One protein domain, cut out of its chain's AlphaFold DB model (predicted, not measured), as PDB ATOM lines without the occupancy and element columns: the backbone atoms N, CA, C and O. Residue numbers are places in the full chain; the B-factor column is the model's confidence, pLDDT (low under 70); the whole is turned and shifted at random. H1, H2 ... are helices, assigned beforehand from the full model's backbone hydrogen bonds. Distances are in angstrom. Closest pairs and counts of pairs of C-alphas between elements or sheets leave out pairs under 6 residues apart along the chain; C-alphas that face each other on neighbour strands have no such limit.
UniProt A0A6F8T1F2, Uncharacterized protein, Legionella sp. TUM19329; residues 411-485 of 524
ATOM      1  N   SER A 411     284.509 197.952 301.361       67.81
ATOM      2  CA  SER A 411     285.518 199.008 301.253       67.81
ATOM      3  C   SER A 411     286.944 198.446 301.239       67.81
ATOM      4  O   SER A 411     287.757 198.817 300.385       67.81
ATOM      5  N   THR A 412     287.224 197.493 302.129       68.44
ATOM      6  CA  THR A 412     288.518 196.809 302.217       68.44
ATOM      7  C   THR A 412     288.723 195.893 301.009       68.44
ATOM      8  O   THR A 412     289.747 195.986 300.329       68.44
ATOM      9  N   SER A 413     287.695 195.122 300.646       78.69
ATOM     10  CA  SER A 413     287.741 194.170 299.525       78.69
ATOM     11  C   SER A 413     287.994 194.858 298.178       78.69
ATOM     12  O   SER A 413     288.806 194.392 297.376       78.69
ATOM     13  N   ARG A 414     287.370 196.021 297.930       84.94
ATOM     14  CA  ARG A 414     287.583 196.790 296.691       84.94
ATOM     15  C   ARG A 414     289.016 197.284 296.551       84.94
ATOM     16  O   ARG A 414     289.593 197.196 295.466       84.94
ATOM     17  N   ARG A 415     289.605 197.795 297.634       84.94
ATOM     18  CA  ARG A 415     290.988 198.289 297.626       84.94
ATOM     19  C   ARG A 415     291.981 197.166 297.338       84.94
ATOM     20  O   ARG A 415     292.904 197.362 296.547       84.94
ATOM     21  N   GLU A 416     291.785 196.011 297.963       86.00
ATOM     22  CA  GLU A 416     292.621 194.825 297.762       86.00
ATOM     23  C   GLU A 416     292.508 194.284 296.333       86.00
ATOM     24  O   GLU A 416     293.535 194.025 295.693       86.00
ATOM     25  N   ALA A 417     291.289 194.210 295.788       87.75
ATOM     26  CA  ALA A 417     291.057 193.804 294.406       87.75
ATOM     27  C   ALA A 417     291.754 194.743 293.411       87.75
ATOM     28  O   ALA A 417     292.519 194.288 292.560       87.75
ATOM     29  N   LEU A 418     291.566 196.057 293.564       90.62
ATOM     30  CA  LEU A 418     292.203 197.070 292.720       90.62
ATOM     31  C   LEU A 418     293.733 197.003 292.771       90.62
ATOM     32  O   LEU A 418     294.388 197.012 291.728       90.62
ATOM     33  N   GLY A 419     294.307 196.909 293.973       90.06
ATOM     34  CA  GLY A 419     295.756 196.807 294.156       90.06
ATOM     35  C   GLY A 419     296.334 195.539 293.528       90.06
ATOM     36  O   GLY A 419     297.359 195.587 292.847       90.06
ATOM     37  N   THR A 420     295.647 194.411 293.694       91.88
ATOM     38  CA  THR A 420     296.057 193.128 293.111       91.88
ATOM     39  C   THR A 420     296.007 193.164 291.589       91.88
ATOM     40  O   THR A 420     296.986 192.801 290.937       91.88
ATOM     41  N   VAL A 421     294.912 193.656 291.002       93.00
ATOM     42  CA  VAL A 421     294.770 193.764 289.541       93.00
ATOM     43  C   VAL A 421     295.813 194.720 288.962       93.00
ATOM     44  O   VAL A 421     296.448 194.386 287.963       93.00
ATOM     45  N   ALA A 422     296.063 195.864 289.606       91.94
ATOM     46  CA  ALA A 422     297.098 196.804 289.175       91.94
ATOM     47  C   ALA A 422     298.489 196.149 289.158       91.94
ATOM     48  O   ALA A 422     299.231 196.285 288.182       91.94
ATOM     49  N   ASN A 423     298.824 195.375 290.194       91.81
ATOM     50  CA  ASN A 423     300.076 194.619 290.247       91.81
ATOM     51  C   ASN A 423     300.162 193.564 289.136       91.81
ATOM     52  O   ASN A 423     301.212 193.410 288.515       91.81
ATOM     53  N   VAL A 424     299.065 192.862 288.838       93.06
ATOM     54  CA  VAL A 424     299.016 191.888 287.737       93.06
ATOM     55  C   VAL A 424     299.222 192.574 286.383       93.06
ATOM     56  O   VAL A 424     300.016 192.086 285.581       93.06
ATOM     57  N   ILE A 425     298.599 193.733 286.139       92.19
ATOM     58  CA  ILE A 425     298.795 194.525 284.910       92.19
ATOM     59  C   ILE A 425     300.274 194.896 284.718       92.19
ATOM     60  O   ILE A 425     300.810 194.752 283.613       92.19
ATOM     61  N   ILE A 426     300.944 195.330 285.793       90.12
ATOM     62  CA  ILE A 426     302.376 195.662 285.791       90.12
ATOM     63  C   ILE A 426     303.218 194.414 285.505       90.12
ATOM     64  O   ILE A 426     304.074 194.435 284.618       90.12
ATOM     65  N   ASN A 427     302.954 193.316 286.214       91.56
ATOM     66  CA  ASN A 427     303.716 192.072 286.099       91.56
ATOM     67  C   ASN A 427     303.599 191.446 284.705       91.56
ATOM     68  O   ASN A 427     304.595 190.986 284.146       91.56
ATOM     69  N   LEU A 428     302.399 191.473 284.119       91.50
ATOM     70  CA  LEU A 428     302.151 190.987 282.762       91.50
ATOM     71  C   LEU A 428     302.631 191.965 281.679       91.50
ATOM     72  O   LEU A 428     302.681 191.585 280.510       91.50
ATOM     73  N   LYS A 429     303.008 193.199 282.047       93.69
ATOM     74  CA  LYS A 429     303.445 194.270 281.135       93.69
ATOM     75  C   LYS A 429     302.420 194.564 280.036       93.69
ATOM     76  O   LYS A 429     302.766 194.698 278.865       93.69
ATOM     77  N   ILE A 430     301.148 194.645 280.423       93.06
ATOM     78  CA  ILE A 430     300.029 194.817 279.484       93.06
ATOM     79  C   ILE A 430     299.431 196.228 279.474       93.06
ATOM     80  O   ILE A 430     298.510 196.468 278.706       93.06
ATOM     81  N   ALA A 431     299.959 197.166 280.268       90.44
ATOM     82  CA  ALA A 431     299.397 198.514 280.446       90.44
ATOM     83  C   ALA A 431     299.306 199.368 279.160       90.44
ATOM     84  O   ALA A 431     298.518 200.316 279.114       90.44
ATOM     85  N   ASP A 432     300.104 199.038 278.139       90.19
ATOM     86  CA  ASP A 432     300.143 199.732 276.842       90.19
ATOM     87  C   ASP A 432     299.268 199.061 275.766       90.19
ATOM     88  O   ASP A 432     299.223 199.509 274.618       90.19
ATOM     89  N   LEU A 433     298.589 197.957 276.098       92.44
ATOM     90  CA  LEU A 433     297.665 197.296 275.180       92.44
ATOM     91  C   LEU A 433     296.321 198.042 275.121       92.44
ATOM     92  O   LEU A 433     295.993 198.854 275.981       92.44
ATOM     93  N   SER A 434     295.511 197.744 274.100       93.19
ATOM     94  CA  SER A 434     294.115 198.193 274.074       93.19
ATOM     95  C   SER A 434     293.303 197.520 275.183       93.19
ATOM     96  O   SER A 434     293.623 196.398 275.582       93.19
ATOM     97  N   THR A 435     292.225 198.169 275.636       89.06
ATOM     98  CA  THR A 435     291.316 197.652 276.677       89.06
ATOM     99  C   THR A 435     290.873 196.217 276.393       89.06
ATOM    100  O   THR A 435     291.029 195.358 277.255       89.06
ATOM    101  N   ASP A 436     290.471 195.913 275.156       89.56
ATOM    102  CA  ASP A 436     290.062 194.559 274.752       89.56
ATOM    103  C   ASP A 436     291.177 193.519 274.923       89.56
ATOM    104  O   ASP A 436     290.955 192.410 275.408       89.56
ATOM    105  N   LYS A 437     292.411 193.875 274.543       92.12
ATOM    106  CA  LYS A 437     293.567 192.975 274.650       92.12
ATOM    107  C   LYS A 437     293.991 192.779 276.102       92.12
ATOM    108  O   LYS A 437     294.422 191.683 276.452       92.12
ATOM    109  N   MET A 438     293.882 193.818 276.932       91.88
ATOM    110  CA  MET A 438     294.124 193.713 278.372       91.88
ATOM    111  C   MET A 438     293.077 192.834 279.040       91.88
ATOM    112  O   MET A 438     293.447 191.918 279.766       91.88
ATOM    113  N   SER A 439     291.796 193.074 278.745       90.75
ATOM    114  CA  SER A 439     290.683 192.285 279.270       90.75
ATOM    115  C   SER A 439     290.876 190.803 278.954       90.75
ATOM    116  O   SER A 439     290.895 189.989 279.870       90.75
ATOM    117  N   LEU A 440     291.191 190.459 277.698       89.38
ATOM    118  CA  LEU A 440     291.476 189.077 277.303       89.38
ATOM    119  C   LEU A 440     292.656 188.469 278.083       89.38
ATOM    120  O   LEU A 440     292.554 187.363 278.603       89.38
ATOM    121  N   LYS A 441     293.774 189.199 278.208       91.69
ATOM    122  CA  LYS A 441     294.961 188.725 278.941       91.69
ATOM    123  C   LYS A 441     294.697 188.515 280.430       91.69
ATOM    124  O   LYS A 441     295.233 187.573 281.008       91.69
ATOM    125  N   LEU A 442     293.900 189.384 281.045       91.38
ATOM    126  CA  LEU A 442     293.510 189.266 282.446       91.38
ATOM    127  C   LEU A 442     292.514 188.123 282.645       91.38
ATOM    128  O   LEU A 442     292.688 187.346 283.577       91.38
ATOM    129  N   THR A 443     291.540 187.960 281.746       87.94
ATOM    130  CA  THR A 443     290.639 186.800 281.727       87.94
ATOM    131  C   THR A 443     291.430 185.492 281.665       87.94
ATOM    132  O   THR A 443     291.199 184.616 282.495       87.94
ATOM    133  N   ASP A 444     292.406 185.380 280.759       87.12
ATOM    134  CA  ASP A 444     293.263 184.193 280.629       87.12
ATOM    135  C   ASP A 444     294.112 183.942 281.885       87.12
ATOM    136  O   ASP A 444     294.242 182.805 282.337       87.12
ATOM    137  N   TYR A 445     294.695 184.996 282.464       90.38
ATOM    138  CA  TYR A 445     295.519 184.882 283.669       90.38
ATOM    139  C   TYR A 445     294.682 184.424 284.871       90.38
ATOM    140  O   TYR A 445     294.995 183.426 285.529       90.38
ATOM    141  N   PHE A 446     293.570 185.113 285.128       88.94
ATOM    142  CA  PHE A 446     292.711 184.838 286.272       88.94
ATOM    143  C   PHE A 446     291.878 183.564 286.117       88.94
ATOM    144  O   PHE A 446     291.447 183.002 287.123       88.94
ATOM    145  N   ALA A 447     291.753 183.014 284.903       81.06
ATOM    146  CA  ALA A 447     291.235 181.661 284.689       81.06
ATOM    147  C   ALA A 447     291.973 180.596 285.528       81.06
ATOM    148  O   ALA A 447     291.436 179.523 285.781       81.06
ATOM    149  N   THR A 448     293.190 180.883 285.989       81.81
ATOM    150  CA  THR A 448     293.990 179.966 286.813       81.81
ATOM    151  C   THR A 448     294.121 180.390 288.280       81.81
ATOM    152  O   THR A 448     294.894 179.774 289.007       81.81
ATOM    153  N   GLN A 449     293.408 181.436 288.715       85.50
ATOM    154  CA  GLN A 449     293.554 182.067 290.038       85.50
ATOM    155  C   GLN A 449     292.173 182.270 290.708       85.50
ATOM    156  O   GLN A 449     291.667 183.402 290.754       85.50
ATOM    157  N   PRO A 450     291.510 181.192 291.175       78.31
ATOM    158  CA  PRO A 450     290.168 181.256 291.768       78.31
ATOM    159  C   PRO A 450     290.090 182.176 292.993       78.31
ATOM    160  O   PRO A 450     289.088 182.860 293.175       78.31
ATOM    161  N   GLU A 451     291.145 182.246 293.802       80.31
ATOM    162  CA  GLU A 451     291.240 183.116 294.978       80.31
ATOM    163  C   GLU A 451     291.155 184.604 294.617       80.31
ATOM    164  O   GLU A 451     290.426 185.364 295.257       80.31
ATOM    165  N   ILE A 452     291.834 185.017 293.540       84.38
ATOM    166  CA  ILE A 452     291.791 186.402 293.067       84.38
ATOM    167  C   ILE A 452     290.428 186.700 292.441       84.38
ATOM    168  O   ILE A 452     289.874 187.775 292.663       84.38
ATOM    169  N   CYS A 453     289.858 185.751 291.697       83.19
ATOM    170  CA  CYS A 453     288.518 185.905 291.137       83.19
ATOM    171  C   CYS A 453     287.465 186.064 292.238       83.19
ATOM    172  O   CYS A 453     286.629 186.961 292.152       83.19
ATOM    173  N   LEU A 454     287.524 185.246 293.294       77.75
ATOM    174  CA  LEU A 454     286.627 185.368 294.437       77.75
ATOM    175  C   LEU A 454     286.764 186.754 295.074       77.75
ATOM    176  O   LEU A 454     285.756 187.429 295.238       77.75
ATOM    177  N   MET A 455     287.988 187.225 295.336       82.88
ATOM    178  CA  MET A 455     288.239 188.578 295.855       82.88
ATOM    179  C   MET A 455     287.673 189.684 294.942       82.88
ATOM    180  O   MET A 455     287.100 190.650 295.439       82.88
ATOM    181  N   ILE A 456     287.788 189.550 293.617       85.50
ATOM    182  CA  ILE A 456     287.196 190.494 292.654       85.50
ATOM    183  C   ILE A 456     285.667 190.523 292.784       85.50
ATOM    184  O   ILE A 456     285.082 191.604 292.819       85.50
ATOM    185  N   ASN A 457     285.023 189.362 292.931       78.69
ATOM    186  CA  ASN A 457     283.579 189.320 293.162       78.69
ATOM    187  C   ASN A 457     283.203 189.897 294.535       78.69
ATOM    188  O   ASN A 457     282.240 190.651 294.614       78.69
ATOM    189  N   ARG A 458     283.995 189.654 295.594       77.12
ATOM    190  CA  ARG A 458     283.812 190.293 296.919       77.12
ATOM    191  C   ARG A 458     283.877 191.822 296.858       77.12
ATOM    192  O   ARG A 458     283.321 192.503 297.708       77.12
ATOM    193  N   ALA A 459     284.573 192.372 295.867       80.00
ATOM    194  CA  ALA A 459     284.647 193.807 295.613       80.00
ATOM    195  C   ALA A 459     283.440 194.370 294.828       80.00
ATOM    196  O   ALA A 459     283.439 195.561 294.507       80.00
ATOM    197  N   GLY A 460     282.437 193.539 294.518       78.12
ATOM    198  CA  GLY A 460     281.230 193.917 293.779       78.12
ATOM    199  C   GLY A 460     281.381 193.869 292.258       78.12
ATOM    200  O   GLY A 460     280.626 194.532 291.550       78.12
ATOM    201  N   TYR A 461     282.371 193.134 291.738       81.81
ATOM    202  CA  TYR A 461     282.564 192.958 290.300       81.81
ATOM    203  C   TYR A 461     282.293 191.512 289.886       81.81
ATOM    204  O   TYR A 461     283.107 190.627 290.147       81.81
ATOM    205  N   GLU A 462     281.182 191.279 289.188       77.81
ATOM    206  CA  GLU A 462     280.849 189.962 288.643       77.81
ATOM    207  C   GLU A 462     281.943 189.473 287.682       77.81
ATOM    208  O   GLU A 462     282.151 190.027 286.600       77.81
ATOM    209  N   PHE A 463     282.670 188.422 288.072       82.38
ATOM    210  CA  PHE A 463     283.773 187.903 287.265       82.38
ATOM    211  C   PHE A 463     283.993 186.403 287.468       82.38
ATOM    212  O   PHE A 463     284.487 185.962 288.501       82.38
ATOM    213  N   LEU A 464     283.669 185.607 286.446       78.06
ATOM    214  CA  LEU A 464     283.919 184.166 286.427       78.06
ATOM    215  C   LEU A 464     284.437 183.755 285.039       78.06
ATOM    216  O   LEU A 464     283.649 183.546 284.115       78.06
ATOM    217  N   PRO A 465     285.758 183.664 284.833       73.56
ATOM    218  CA  PRO A 465     286.310 183.276 283.538       73.56
ATOM    219  C   PRO A 465     286.094 181.771 283.264       73.56
ATOM    220  O   PRO A 465     286.202 180.961 284.187       73.56
ATOM    221  N   PRO A 466     285.843 181.351 282.006       68.69
ATOM    222  CA  PRO A 466     285.782 182.157 280.778       68.69
ATOM    223  C   PRO A 466     284.393 182.743 280.455       68.69
ATOM    224  O   PRO A 466     284.212 183.283 279.368       68.69
ATOM    225  N   LEU A 467     283.408 182.604 281.346       70.06
ATOM    226  CA  LEU A 467     282.024 183.017 281.096       70.06
ATOM    227  C   LEU A 467     281.892 184.537 280.947       70.06
ATOM    228  O   LEU A 467     281.178 185.021 280.071       70.06
ATOM    229  N   HIS A 468     282.621 185.277 281.785       75.56
ATOM    230  CA  HIS A 468     282.613 186.736 281.818       75.56
ATOM    231  C   HIS A 468     283.946 187.314 281.333       75.56
ATOM    232  O   HIS A 468     285.030 186.839 281.698       75.56
ATOM    233  N   SER A 469     283.869 188.375 280.528       82.19
ATOM    234  CA  SER A 469     285.019 189.234 280.246       82.19
ATOM    235  C   SER A 469     285.487 189.921 281.524       82.19
ATOM    236  O   SER A 469     284.692 190.152 282.437       82.19
ATOM    237  N   PHE A 470     286.769 190.280 281.588       88.81
ATOM    238  CA  PHE A 470     287.281 191.015 282.737       88.81
ATOM    239  C   PHE A 470     286.509 192.341 282.921       88.81
ATOM    240  O   PHE A 470     286.316 193.045 281.922       88.81
ATOM    241  N   PRO A 471     286.072 192.699 284.149       89.00
ATOM    242  CA  PRO A 471     285.209 193.856 284.372       89.00
ATOM    243  C   PRO A 471     285.893 195.160 283.952       89.00
ATOM    244  O   PRO A 471     286.910 195.561 284.523       89.00
ATOM    245  N   GLU A 472     285.328 195.844 282.957       90.00
ATOM    246  CA  GLU A 472     285.900 197.081 282.412       90.00
ATOM    247  C   GLU A 472     286.037 198.210 283.456       90.00
ATOM    248  O   GLU A 472     287.096 198.845 283.486       90.00
ATOM    249  N   PRO A 473     285.066 198.441 284.370       90.50
ATOM    250  CA  PRO A 473     285.230 199.443 285.426       90.50
ATOM    251  C   PRO A 473     286.446 199.164 286.321       90.50
ATOM    252  O   PRO A 473     287.274 200.049 286.539       90.50
ATOM    253  N   LEU A 474     286.622 197.907 286.746       91.31
ATOM    254  CA  LEU A 474     287.766 197.483 287.556       91.31
ATOM    255  C   LEU A 474     289.091 197.644 286.800       91.31
ATOM    256  O   LEU A 474     290.084 198.074 287.385       91.31
ATOM    257  N   LEU A 475     289.114 197.318 285.503       92.56
ATOM    258  CA  LEU A 475     290.288 197.491 284.647       92.56
ATOM    259  C   LEU A 475     290.716 198.956 284.576       92.56
ATOM    260  O   LEU A 475     291.893 199.258 284.771       92.56
ATOM    261  N   ASN A 476     289.770 199.858 284.323       90.62
ATOM    262  CA  ASN A 476     290.043 201.287 284.190       90.62
ATOM    263  C   ASN A 476     290.587 201.880 285.498       90.62
ATOM    264  O   ASN A 476     291.592 202.595 285.480       90.62
ATOM    265  N   GLU A 477     289.993 201.526 286.636       91.19
ATOM    266  CA  GLU A 477     290.463 201.968 287.951       91.19
ATOM    267  C   GLU A 477     291.847 201.389 288.300       91.19
ATOM    268  O   GLU A 477     292.748 202.119 288.727       91.19
ATOM    269  N   ALA A 478     292.072 200.096 288.053       91.25
ATOM    270  CA  ALA A 478     293.368 199.458 288.279       91.25
ATOM    271  C   ALA A 478     294.470 200.017 287.362       91.25
ATOM    272  O   ALA A 478     295.625 200.148 287.779       91.25
ATOM    273  N   LEU A 479     294.130 200.401 286.128       89.19
ATOM    274  CA  LEU A 479     295.049 201.055 285.196       89.19
ATOM    275  C   LEU A 479     295.518 202.410 285.723       89.19
ATOM    276  O   LEU A 479     296.718 202.685 285.667       89.19
ATOM    277  N   LEU A 480     294.611 203.224 286.272       87.38
ATOM    278  CA  LEU A 480     294.967 204.503 286.896       87.38
ATOM    279  C   LEU A 480     295.954 204.292 288.050       87.38
ATOM    280  O   LEU A 480     296.975 204.978 288.126       87.38
ATOM    281  N   ILE A 481     295.711 203.282 288.888       85.81
ATOM    282  CA  ILE A 481     296.606 202.922 289.995       85.81
ATOM    283  C   ILE A 481     297.965 202.448 289.469       85.81
ATOM    284  O   ILE A 481     298.998 202.899 289.964       85.81
ATOM    285  N   SER A 482     297.995 201.599 288.438       82.75
ATOM    286  CA  SER A 482     299.252 201.093 287.866       82.75
ATOM    287  C   SER A 482     300.118 202.192 287.235       82.75
ATOM    288  O   SER A 482     301.344 202.106 287.279       82.75
ATOM    289  N   LYS A 483     299.495 203.248 286.690       80.69
ATOM    290  CA  LYS A 483     300.182 204.386 286.056       80.69
ATOM    291  C   LYS A 483     300.620 205.465 287.048       80.69
ATOM    292  O   LYS A 483     301.604 206.155 286.787       80.69
ATOM    293  N   HIS A 484     299.912 205.623 288.170       69.31
ATOM    294  CA  HIS A 484     300.110 206.749 289.095       69.31
ATOM    295  C   HIS A 484     300.514 206.357 290.527       69.31
ATOM    296  O   HIS A 484     300.812 207.233 291.338       69.31
ATOM    297  N   GLY A 485     300.573 205.062 290.852       57.62
ATOM    298  CA  GLY A 485     301.143 204.545 292.100       57.62
ATOM    299  C   GLY A 485     300.377 204.882 293.386       57.62
ATOM    300  O   GLY A 485     300.912 204.661 294.471       57.62
TER     301      GLY A 485
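This is residues 411 to 485 of the 524 residues of an uncharacterized protein of Legionella sp. TUM19329 (UniProt A0A6F8T1F2). A long helix, H1, is crossed near its middle by H4, and the short helix H3 packs slantwise on its first half. H1, H2 and H3 make a loose triangle, with H2 and H3 meeting at a corner, and a long link with no named element, residues 459 to 471, then folds back from H3 to H4. The printed part has 75 residues, with four named helices in the order H1, H2, H3, H4 and no named strand; its class is all helix. The whole is compact, with a radius of gyration of the C-alphas of 10.9 A, and its rounded outline spans 26 by 26 by 18 A.

H1, residues 411 to 428, is the longest helix. With its residues 413 to 420 alone it touches H3, residues 450 to 458; the closest C-alphas are those of Ala 417 and Ile 456, 5.4 A apart. The two run opposite ways at a steep tilt of 44 degrees. With residues 418 to 426 alone H1 touches H4, residues 472 to 484, closest at the C-alphas of Ala 422 and Ala 478, 4.7 A apart. Their lines are only just about perpendicular, at 70.0 degrees. H2, residues 435 to 446, is close to H1 but not clearly touching, with the closest C-alphas, those of Ile 425 and Leu 442, 7.9 A apart. H2 is also close to H3 but not clearly touching; the closest C-alphas are those of Phe 446 and Cys 453, 6.5 A apart. H2 and H4 only just touch, with 3 pairs of C-alphas within 8 A, the closest being those of Ser 439 and Glu 472 at 7.5 A; their lines stand about perpendicular, at 86 degrees. H3 and H4 are apart. The helix packing is mostly crossed: of the 3 pairs of helices that touch and have a tilt, 0 are at a shallow tilt. In H1, H2, H3 and H4 every O i to N i+4 pair is within hydrogen-bond range.

H1 begins at C-alpha 411, (285.518, 199.008, 301.253), and measures 26.1 A from first to last C-alpha. H2 measures 16.1 A and begins at C-alpha 435, (291.316, 197.652, 276.677). H3 measures 12.2 A, from Pro 450 to Arg 458. H4 measures 18.4 A and ends at C-alpha 484, (300.110, 206.749, 289.095).

The two C-alphas farthest apart are those of Leu 467 and His 484, at 30.9 A. The printed part has no cut. The link from H1 to H2 is short, that from H2 to H3 is tight, and that from H3 to H4, 13 residues, is long. The mean pLDDT of the printed part is 85.2; residues 411 to 412, 466 and 484 to 485 are under 70.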